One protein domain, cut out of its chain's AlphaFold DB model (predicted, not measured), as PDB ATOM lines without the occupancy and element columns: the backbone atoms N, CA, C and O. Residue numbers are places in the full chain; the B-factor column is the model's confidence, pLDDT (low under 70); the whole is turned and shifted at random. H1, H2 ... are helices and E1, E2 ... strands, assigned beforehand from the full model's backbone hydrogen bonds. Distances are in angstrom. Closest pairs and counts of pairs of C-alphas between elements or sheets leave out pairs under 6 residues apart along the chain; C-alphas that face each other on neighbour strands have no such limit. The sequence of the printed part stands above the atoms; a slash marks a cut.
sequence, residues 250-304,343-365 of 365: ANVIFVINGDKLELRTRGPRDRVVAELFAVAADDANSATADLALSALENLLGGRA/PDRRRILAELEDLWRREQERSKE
ATOM      1  N   ALA A 250     313.183 246.916 321.630       83.25
ATOM      2  CA  ALA A 250     314.475 247.049 320.964       83.25
ATOM      3  C   ALA A 250     314.403 246.711 319.466       83.25
ATOM      4  O   ALA A 250     315.276 247.140 318.706       83.25
ATOM      5  N   ASN A 251     313.384 245.951 319.047       90.62
ATOM      6  CA  ASN A 251     313.291 245.369 317.712       90.62
ATOM      7  C   ASN A 251     312.098 245.888 316.890       90.62
ATOM      8  O   ASN A 251     312.085 245.695 315.674       90.62
ATOM      9  N   VAL A 252     311.125 246.571 317.501       91.12
ATOM     10  CA  VAL A 252     309.950 247.146 316.829       91.12
ATOM     11  C   VAL A 252     309.786 248.622 317.194       91.12
ATOM     12  O   VAL A 252     309.584 248.968 318.356       91.12
ATOM     13  N   ILE A 253     309.844 249.495 316.189       90.88
ATOM     14  CA  ILE A 253     309.764 250.950 316.335       90.88
ATOM     15  C   ILE A 253     308.594 251.464 315.501       90.88
ATOM     16  O   ILE A 253     308.554 251.262 314.289       90.88
ATOM     17  N   PHE A 254     307.673 252.181 316.137       87.69
ATOM     18  CA  PHE A 254     306.610 252.910 315.450       87.69
ATOM     19  C   PHE A 254     307.062 254.352 315.219       87.69
ATOM     20  O   PHE A 254     307.497 255.021 316.155       87.69
ATOM     21  N   VAL A 255     306.988 254.830 313.978       87.94
ATOM     22  CA  VAL A 255     307.379 256.191 313.597       87.94
ATOM     23  C   VAL A 255     306.178 256.884 312.976       87.94
ATOM     24  O   VAL A 255     305.615 256.390 312.007       87.94
ATOM     25  N   ILE A 256     305.799 258.042 313.510       86.88
ATOM     26  CA  ILE A 256     304.794 258.899 312.878       86.88
ATOM     27  C   ILE A 256     305.518 259.787 311.867       86.88
ATOM     28  O   ILE A 256     306.424 260.537 312.234       86.88
ATOM     29  N   ASN A 257     305.148 259.679 310.595       83.00
ATOM     30  CA  ASN A 257     305.720 260.454 309.501       83.00
ATOM     31  C   ASN A 257     304.598 261.206 308.778       83.00
ATOM     32  O   ASN A 257     303.921 260.656 307.911       83.00
ATOM     33  N   GLY A 258     304.375 262.457 309.184       90.62
ATOM     34  CA  GLY A 258     303.205 263.226 308.763       90.62
ATOM     35  C   GLY A 258     301.925 262.668 309.385       90.62
ATOM     36  O   GLY A 258     301.824 262.567 310.605       90.62
ATOM     37  N   ASP A 259     300.969 262.306 308.538       86.88
ATOM     38  CA  ASP A 259     299.682 261.691 308.879       86.88
ATOM     39  C   ASP A 259     299.729 260.150 308.922       86.88
ATOM     40  O   ASP A 259     298.721 259.506 309.206       86.88
ATOM     41  N   LYS A 260     300.895 259.537 308.667       81.25
ATOM     42  CA  LYS A 260     301.048 258.076 308.583       81.25
ATOM     43  C   LYS A 260     301.799 257.496 309.776       81.25
ATOM     44  O   LYS A 260     302.864 257.986 310.153       81.25
ATOM     45  N   LEU A 261     301.279 256.393 310.315       85.88
ATOM     46  CA  LEU A 261     301.964 255.545 311.290       85.88
ATOM     47  C   LEU A 261     302.753 254.451 310.550       85.88
ATOM     48  O   LEU A 261     302.167 253.580 309.914       85.88
ATOM     49  N   GLU A 262     304.083 254.497 310.627       86.31
ATOM     50  CA  GLU A 262     304.994 253.516 310.028       86.31
ATOM     51  C   GLU A 262     305.508 252.528 311.090       86.31
ATOM     52  O   GLU A 262     305.876 252.922 312.197       86.31
ATOM     53  N   LEU A 263     305.615 251.246 310.728       91.06
ATOM     54  CA  LEU A 263     306.268 250.205 311.525       91.06
ATOM     55  C   LEU A 263     307.669 249.928 310.965       91.06
ATOM     56  O   LEU A 263     307.812 249.576 309.795       91.06
ATOM     57  N   ARG A 264     308.704 250.036 311.799       90.44
ATOM     58  CA  ARG A 264     310.087 249.669 311.464       90.44
ATOM     59  C   ARG A 264     310.557 248.540 312.362       90.44
ATOM     60  O   ARG A 264     310.408 248.609 313.579       90.44
ATOM     61  N   THR A 265     311.161 247.521 311.769       92.38
ATOM     62  CA  THR A 265     311.694 246.369 312.500       92.38
ATOM     63  C   THR A 265     313.220 246.351 312.430       92.38
ATOM     64  O   THR A 265     313.827 246.756 311.438       92.38
ATOM     65  N   ARG A 266     313.874 245.917 313.508       92.69
ATOM     66  CA  ARG A 266     315.333 245.786 313.601       92.69
ATOM     67  C   ARG A 266     315.671 244.534 314.397       92.69
ATOM     68  O   ARG A 266     315.025 244.265 315.391       92.69
ATOM     69  N   GLY A 267     316.714 243.807 314.006       91.62
ATOM     70  CA  GLY A 267     317.172 242.629 314.747       91.62
ATOM     71  C   GLY A 267     316.670 241.300 314.169       91.62
ATOM     72  O   GLY A 267     316.148 241.266 313.052       91.62
ATOM     73  N   PRO A 268     316.914 240.182 314.870       91.81
ATOM     74  CA  PRO A 268     316.611 238.853 314.357       91.81
ATOM     75  C   PRO A 268     315.094 238.593 314.343       91.81
ATOM     76  O   PRO A 268     314.347 239.079 315.196       91.81
ATOM     77  N   ARG A 269     314.635 237.839 313.331       90.94
ATOM     78  CA  ARG A 269     313.205 237.627 313.024       90.94
ATOM     79  C   ARG A 269     312.414 237.093 314.220       90.94
ATOM     80  O   ARG A 269     311.278 237.497 314.415       90.94
ATOM     81  N   ASP A 270     313.005 236.222 315.028       91.56
ATOM     82  CA  ASP A 270     312.381 235.657 316.225       91.56
ATOM     83  C   ASP A 270     312.063 236.710 317.293       91.56
ATOM     84  O   ASP A 270     310.971 236.697 317.863       91.56
ATOM     85  N   ARG A 271     312.976 237.661 317.514       93.94
ATOM     86  CA  ARG A 271     312.773 238.773 318.451       93.94
ATOM     87  C   ARG A 271     311.741 239.767 317.936       93.94
ATOM     88  O   ARG A 271     310.892 240.197 318.708       93.94
ATOM     89  N   VAL A 272     311.773 240.068 316.637       94.00
ATOM     90  CA  VAL A 272     310.780 240.936 315.984       94.00
ATOM     91  C   VAL A 272     309.379 240.330 316.082       94.00
ATOM     92  O   VAL A 272     308.454 241.008 316.514       94.00
ATOM     93  N   VAL A 273     309.214 239.052 315.726       94.06
ATOM     94  CA  VAL A 273     307.909 238.373 315.770       94.06
ATOM     95  C   VAL A 273     307.366 238.326 317.201       94.06
ATOM     96  O   VAL A 273     306.202 238.655 317.413       94.06
ATOM     97  N   ALA A 274     308.202 238.002 318.194       94.00
ATOM     98  CA  ALA A 274     307.781 237.993 319.596       94.00
ATOM     99  C   ALA A 274     307.336 239.384 320.087       94.00
ATOM    100  O   ALA A 274     306.318 239.504 320.769       94.00
ATOM    101  N   GLU A 275     308.060 240.444 319.712       94.81
ATOM    102  CA  GLU A 275     307.674 241.815 320.053       94.81
ATOM    103  C   GLU A 275     306.383 242.247 319.351       94.81
ATOM    104  O   GLU A 275     305.562 242.909 319.986       94.81
ATOM    105  N   LEU A 276     306.168 241.854 318.090       94.38
ATOM    106  CA  LEU A 276     304.932 242.142 317.359       94.38
ATOM    107  C   LEU A 276     303.718 241.454 317.989       94.38
ATOM    108  O   LEU A 276     302.694 242.112 318.152       94.38
ATOM    109  N   PHE A 277     303.830 240.191 318.419       95.00
ATOM    110  CA  PHE A 277     302.761 239.518 319.173       95.00
ATOM    111  C   PHE A 277     302.414 240.285 320.453       95.00
ATOM    112  O   PHE A 277     301.242 240.512 320.743       95.00
ATOM    113  N   ALA A 278     303.427 240.762 321.179       93.69
ATOM    114  CA  ALA A 278     303.218 241.560 322.380       93.69
ATOM    115  C   ALA A 278     302.636 242.959 322.100       93.69
ATOM    116  O   ALA A 278     302.141 243.590 323.027       93.69
ATOM    117  N   VAL A 279     302.775 243.527 320.888       92.62
ATOM    118  CA  VAL A 279     302.107 244.801 320.529       92.62
ATOM    119  C   VAL A 279     300.667 244.510 320.127       92.62
ATOM    120  O   VAL A 279     299.755 245.183 320.581       92.62
ATOM    121  N   ALA A 280     300.458 243.493 319.294       91.88
ATOM    122  CA  ALA A 280     299.140 243.147 318.785       91.88
ATOM    123  C   ALA A 280     298.183 242.658 319.888       91.88
ATOM    124  O   ALA A 280     296.971 242.801 319.753       91.88
ATOM    125  N   ALA A 281     298.717 242.099 320.979       91.50
ATOM    126  CA  ALA A 281     297.944 241.715 322.160       91.50
ATOM    127  C   ALA A 281     297.635 242.884 323.119       91.50
ATOM    128  O   ALA A 281     296.830 242.706 324.033       91.50
ATOM    129  N   ASP A 282     298.281 244.044 322.955       89.88
ATOM    130  CA  ASP A 282     298.081 245.207 323.820       89.88
ATOM    131  C   ASP A 282     296.918 246.068 323.306       89.88
ATOM    132  O   ASP A 282     297.028 246.781 322.309       89.88
ATOM    133  N   ASP A 283     295.784 246.009 324.003       81.25
ATOM    134  CA  ASP A 283     294.576 246.748 323.629       81.25
ATOM    135  C   ASP A 283     294.651 248.251 323.971       81.25
ATOM    136  O   ASP A 283     293.752 249.007 323.598       81.25
ATOM    137  N   ALA A 284     295.711 248.720 324.647       83.06
ATOM    138  CA  ALA A 284     295.834 250.120 325.061       83.06
ATOM    139  C   ALA A 284     295.991 251.102 323.882       83.06
ATOM    140  O   ALA A 284     295.673 252.283 324.025       83.06
ATOM    141  N   ASN A 285     296.470 250.641 322.721       85.69
ATOM    142  CA  ASN A 285     296.624 251.462 321.520       85.69
ATOM    143  C   ASN A 285     296.243 250.668 320.260       85.69
ATOM    144  O   ASN A 285     297.079 250.002 319.637       85.69
ATOM    145  N   SER A 286     294.961 250.760 319.886       86.00
ATOM    146  CA  SER A 286     294.359 250.011 318.776       86.00
ATOM    147  C   SER A 286     295.098 250.202 317.452       86.00
ATOM    148  O   SER A 286     295.370 249.216 316.777       86.00
ATOM    149  N   ALA A 287     295.520 251.428 317.125       86.06
ATOM    150  CA  ALA A 287     296.236 251.716 315.882       86.06
ATOM    151  C   ALA A 287     297.580 250.972 315.793       86.06
ATOM    152  O   ALA A 287     297.913 250.393 314.758       86.06
ATOM    153  N   THR A 288     298.350 250.934 316.888       90.25
ATOM    154  CA  THR A 288     299.609 250.168 316.921       90.25
ATOM    155  C   THR A 288     299.378 248.660 316.945       90.25
ATOM    156  O   THR A 288     300.138 247.926 316.312       90.25
ATOM    157  N   ALA A 289     298.327 248.197 317.629       90.00
ATOM    158  CA  ALA A 289     297.970 246.784 317.702       90.00
ATOM    159  C   ALA A 289     297.529 246.240 316.335       90.00
ATOM    160  O   ALA A 289     297.983 245.172 315.923       90.00
ATOM    161  N   ASP A 290     296.715 246.998 315.599       89.00
ATOM    162  CA  ASP A 290     296.253 246.627 314.261       89.00
ATOM    163  C   ASP A 290     297.398 246.638 313.245       89.00
ATOM    164  O   ASP A 290     297.534 245.699 312.459       89.00
ATOM    165  N   LEU A 291     298.282 247.642 313.305       90.00
ATOM    166  CA  LEU A 291     299.467 247.688 312.448       90.00
ATOM    167  C   LEU A 291     300.425 246.518 312.737       90.00
ATOM    168  O   LEU A 291     300.968 245.916 311.808       90.00
ATOM    169  N   ALA A 292     300.606 246.153 314.011       92.25
ATOM    170  CA  ALA A 292     301.402 244.991 314.403       92.25
ATOM    171  C   ALA A 292     300.770 243.667 313.941       92.25
ATOM    172  O   ALA A 292     301.489 242.783 313.468       92.25
ATOM    173  N   LEU A 293     299.443 243.537 314.024       92.19
ATOM    174  CA  LEU A 293     298.716 242.364 313.544       92.19
ATOM    175  C   LEU A 293     298.867 242.194 312.030       92.19
ATOM    176  O   LEU A 293     299.248 241.120 311.572       92.19
ATOM    177  N   SER A 294     298.655 243.256 311.251       88.00
ATOM    178  CA  SER A 294     298.846 243.207 309.797       88.00
ATOM    179  C   SER A 294     300.292 242.880 309.409       88.00
ATOM    180  O   SER A 294     300.530 242.158 308.438       88.00
ATOM    181  N   ALA A 295     301.277 243.343 310.184       90.81
ATOM    182  CA  ALA A 295     302.668 242.948 309.984       90.81
ATOM    183  C   ALA A 295     302.898 241.450 310.260       90.81
ATOM    184  O   ALA A 295     303.594 240.798 309.479       90.81
ATOM    185  N   LEU A 296     302.293 240.885 311.314       92.81
ATOM    186  CA  LEU A 296     302.340 239.444 311.608       92.81
ATOM    187  C   LEU A 296     301.674 238.606 310.510       92.81
ATOM    188  O   LEU A 296     302.236 237.596 310.088       92.81
ATOM    189  N   GLU A 297     300.513 239.030 310.014       90.62
ATOM    190  CA  GLU A 297     299.805 238.358 308.919       90.62
ATOM    191  C   GLU A 297     300.643 238.324 307.640       90.62
ATOM    192  O   GLU A 297     300.736 237.285 306.992       90.62
ATOM    193  N   ASN A 298     301.323 239.418 307.295       88.19
ATOM    194  CA  ASN A 298     302.232 239.433 306.150       88.19
ATOM    195  C   ASN A 298     303.465 238.547 306.391       88.19
ATOM    196  O   ASN A 298     303.889 237.808 305.500       88.19
ATOM    197  N   LEU A 299     304.012 238.573 307.610       87.75
ATOM    198  CA  LEU A 299     305.203 237.813 307.994       87.75
ATOM    199  C   LEU A 299     305.002 236.297 308.050       87.75
ATOM    200  O   LEU A 299     305.951 235.546 307.803       87.75
ATOM    201  N   LEU A 300     303.806 235.853 308.430       87.50
ATOM    202  CA  LEU A 300     303.495 234.449 308.710       87.50
ATOM    203  C   LEU A 300     302.475 233.867 307.714       87.50
ATOM    204  O   LEU A 300     302.508 232.672 307.416       87.50
ATOM    205  N   GLY A 301     301.589 234.701 307.166       69.62
ATOM    206  CA  GLY A 301     300.451 234.322 306.321       69.62
ATOM    207  C   GLY A 301     300.730 234.259 304.817       69.62
ATOM    208  O   GLY A 301     299.945 233.654 304.083       69.62
ATOM    209  N   GLY A 302     301.879 234.761 304.343       59.84
ATOM    210  CA  GLY A 302     302.291 234.728 302.928       59.84
ATOM    211  C   GLY A 302     302.443 233.330 302.295       59.84
ATOM    212  O   GLY A 302     302.754 233.223 301.112       59.84
ATOM    213  N   ARG A 303     302.210 232.240 303.044       49.38
ATOM    214  CA  ARG A 303     302.191 230.860 302.520       49.38
ATOM    215  C   ARG A 303     300.808 230.225 302.387       49.38
ATOM    216  O   ARG A 303     300.704 229.222 301.693       49.38
ATOM    217  N   ALA A 304     299.763 230.746 303.033       43.72
ATOM    218  CA  ALA A 304     298.547 229.955 303.264       43.72
ATOM    219  C   ALA A 304     297.420 230.143 302.228       43.72
ATOM    220  O   ALA A 304     296.482 229.352 302.224       43.72
ATOM    221  N   PRO A 343     287.080 239.317 320.334       55.41
ATOM    222  CA  PRO A 343     287.011 237.875 320.058       55.41
ATOM    223  C   PRO A 343     287.811 237.455 318.823       55.41
ATOM    224  O   PRO A 343     288.516 236.447 318.855       55.41
ATOM    225  N   ASP A 344     287.738 238.253 317.755       79.88
ATOM    226  CA  ASP A 344     288.368 237.913 316.479       79.88
ATOM    227  C   ASP A 344     289.888 238.125 316.525       79.88
ATOM    228  O   ASP A 344     290.660 237.246 316.152       79.88
ATOM    229  N   ARG A 345     290.349 239.226 317.136       86.44
ATOM    230  CA  ARG A 345     291.786 239.522 317.281       86.44
ATOM    231  C   ARG A 345     292.524 238.440 318.072       86.44
ATOM    232  O   ARG A 345     293.582 237.986 317.644       86.44
ATOM    233  N   ARG A 346     291.971 237.988 319.206       88.31
ATOM    234  CA  ARG A 346     292.592 236.919 320.014       88.31
ATOM    235  C   ARG A 346     292.647 235.593 319.261       88.31
ATOM    236  O   ARG A 346     293.641 234.882 319.372       88.31
ATOM    237  N   ARG A 347     291.604 235.277 318.486       91.06
ATOM    238  CA  ARG A 347     291.573 234.080 317.642       91.06
ATOM    239  C   ARG A 347     292.641 234.141 316.549       91.06
ATOM    240  O   ARG A 347     293.405 233.192 316.417       91.06
ATOM    241  N   ILE A 348     292.728 235.253 315.819       88.44
ATOM    242  CA  ILE A 348     293.728 235.445 314.760       88.44
ATOM    243  C   ILE A 348     295.144 235.356 315.344       88.44
ATOM    244  O   ILE A 348     295.995 234.665 314.789       88.44
ATOM    245  N   LEU A 349     295.397 235.987 316.497       92.50
ATOM    246  CA  LEU A 349     296.694 235.890 317.169       92.50
ATOM    247  C   LEU A 349     297.041 234.451 317.563       92.50
ATOM    248  O   LEU A 349     298.175 234.040 317.337       92.50
ATOM    249  N   ALA A 350     296.082 233.674 318.073       92.56
ATOM    250  CA  ALA A 350     296.301 232.263 318.396       92.56
ATOM    251  C   ALA A 350     296.635 231.424 317.146       92.56
ATOM    252  O   ALA A 350     297.577 230.632 317.164       92.56
ATOM    253  N   GLU A 351     295.920 231.634 316.035       92.06
ATOM    254  CA  GLU A 351     296.189 230.944 314.763       92.06
ATOM    255  C   GLU A 351     297.587 231.290 314.208       92.06
ATOM    256  O   GLU A 351     298.319 230.409 313.740       92.06
ATOM    257  N   LEU A 352     297.989 232.563 314.294       92.31
ATOM    258  CA  LEU A 352     299.320 233.027 313.892       92.31
ATOM    259  C   LEU A 352     300.424 232.491 314.816       92.31
ATOM    260  O   LEU A 352     301.500 232.129 314.334       92.31
ATOM    261  N   GLU A 353     300.177 232.400 316.123       93.94
ATOM    262  CA  GLU A 353     301.130 231.846 317.089       93.94
ATOM    263  C   GLU A 353     301.389 230.353 316.826       93.94
ATOM    264  O   GLU A 353     302.543 229.918 316.793       93.94
ATOM    265  N   ASP A 354     300.341 229.578 316.532       92.50
ATOM    266  CA  ASP A 354     300.458 228.166 316.147       92.50
ATOM    267  C   ASP A 354     301.201 227.978 314.814       92.50
ATOM    268  O   ASP A 354     301.957 227.015 314.630       92.50
ATOM    269  N   LEU A 355     301.013 228.884 313.849       91.56
ATOM    270  CA  LEU A 355     301.795 228.891 312.607       91.56
ATOM    271  C   LEU A 355     303.278 229.151 312.880       91.56
ATOM    272  O   LEU A 355     304.133 228.441 312.339       91.56
ATOM    273  N   TRP A 356     303.581 230.123 313.739       94.12
ATOM    274  CA  TRP A 356     304.948 230.462 314.111       94.12
ATOM    275  C   TRP A 356     305.640 229.331 314.880       94.12
ATOM    276  O   TRP A 356     306.782 228.984 314.568       94.12
ATOM    277  N   ARG A 357     304.937 228.679 315.814       93.44
ATOM    278  CA  ARG A 357     305.443 227.516 316.560       93.44
ATOM    279  C   ARG A 357     305.845 226.373 315.625       93.44
ATOM    280  O   ARG A 357     306.960 225.870 315.723       93.44
ATOM    281  N   ARG A 358     305.000 226.049 314.640       91.25
ATOM    282  CA  ARG A 358     305.304 225.042 313.603       91.25
ATOM    283  C   ARG A 358     306.467 225.440 312.693       91.25
ATOM    284  O   ARG A 358     307.152 224.581 312.141       91.25
ATOM    285  N   GLU A 359     306.684 226.731 312.447       90.69
ATOM    286  CA  GLU A 359     307.865 227.202 311.710       90.69
ATOM    287  C   GLU A 359     309.152 227.048 312.537       90.69
ATOM    288  O   GLU A 359     310.158 226.604 311.991       90.69
ATOM    289  N   GLN A 360     309.099 227.331 313.842       91.62
ATOM    290  CA  GLN A 360     310.212 227.148 314.783       91.62
ATOM    291  C   GLN A 360     310.584 225.680 315.022       91.62
ATOM    292  O   GLN A 360     311.745 225.367 315.262       91.62
ATOM    293  N   GLU A 361     309.616 224.768 314.984       92.50
ATOM    294  CA  GLU A 361     309.892 223.328 315.053       92.50
ATOM    295  C   GLU A 361     310.615 222.853 313.788       92.50
ATOM    296  O   GLU A 361     311.661 222.217 313.884       92.50
ATOM    297  N   ARG A 362     310.143 223.273 312.607       89.12
ATOM    298  CA  ARG A 362     310.763 222.938 311.312       89.12
ATOM    299  C   ARG A 362     312.152 223.532 311.090       89.12
ATOM    300  O   ARG A 362     312.841 223.079 310.190       89.12
ATOM    301  N   SER A 363     312.541 224.580 311.817       86.06
ATOM    302  CA  SER A 363     313.891 225.154 311.714       86.06
ATOM    303  C   SER A 363     314.913 224.470 312.624       86.06
ATOM    304  O   SER A 363     316.106 224.748 312.495       86.06
ATOM    305  N   LYS A 364     314.457 223.633 313.566       89.75
ATOM    306  CA  LYS A 364     315.315 222.824 314.445       89.75
ATOM    307  C   LYS A 364     315.658 221.461 313.840       89.75
ATOM    308  O   LYS A 364     316.652 220.874 314.261       89.75
ATOM    309  N   GLU A 365     314.824 220.980 312.921       86.31
ATOM    310  CA  GLU A 365     315.089 219.836 312.036       86.31
ATOM    311  C   GLU A 365     316.048 220.237 310.910       86.31
ATOM    312  O   GLU A 365     316.961 219.431 310.616       86.31
TER     313      GLU A 365
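Overview. This is residues 250 to 304 and 343 to 365 of the 365 residues of the protein "zf-HC2 domain-containing protein" of Planctomycetes bacterium (UniProt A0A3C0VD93). Three helices, H1, H2 and H3, make a small bundle with their centres in a triangle; the antiparallel strand hairpin E1 E2 packs on H1 and H2, away from H3. The printed part has 78 residues, is mostly helix, and runs E1, E2, H1, H2, H3. It is compact, with a radius of gyration of the C-alphas of 12.9 A and spans of 45 by 31 by 20 A.

Arrangement. E1, residues 252 to 257, and E2, residues 260 to 265, have N 255 and O 262 within hydrogen-bond range, 2.8 A. H1, residues 269 to 280, and H2, residues 286 to 301, form a helical hairpin and touch, closest at C-alphas Ala 280 and Ala 289, 4.0 A. H3, residues 343 to 362, touches H2 with residues 349 to 356 alone, closest at C-alphas Leu 352 and Leu 300, 6.8 A. In H1, H2 and H3 every O i to N i+4 pair is within hydrogen-bond range.

Along the chain. E1 begins at C-alpha 252 (309.950, 247.146, 316.829). H2 measures 20.9 A; H3, 29.4 A, ends at C-alpha 362 (310.763, 222.938, 311.312).

Size, cuts and confidence. Residues 305 to 342 are not printed; C-alphas 304 and 343 are 21.9 A apart. Residues 301 to 304 and 343 have pLDDT under 70.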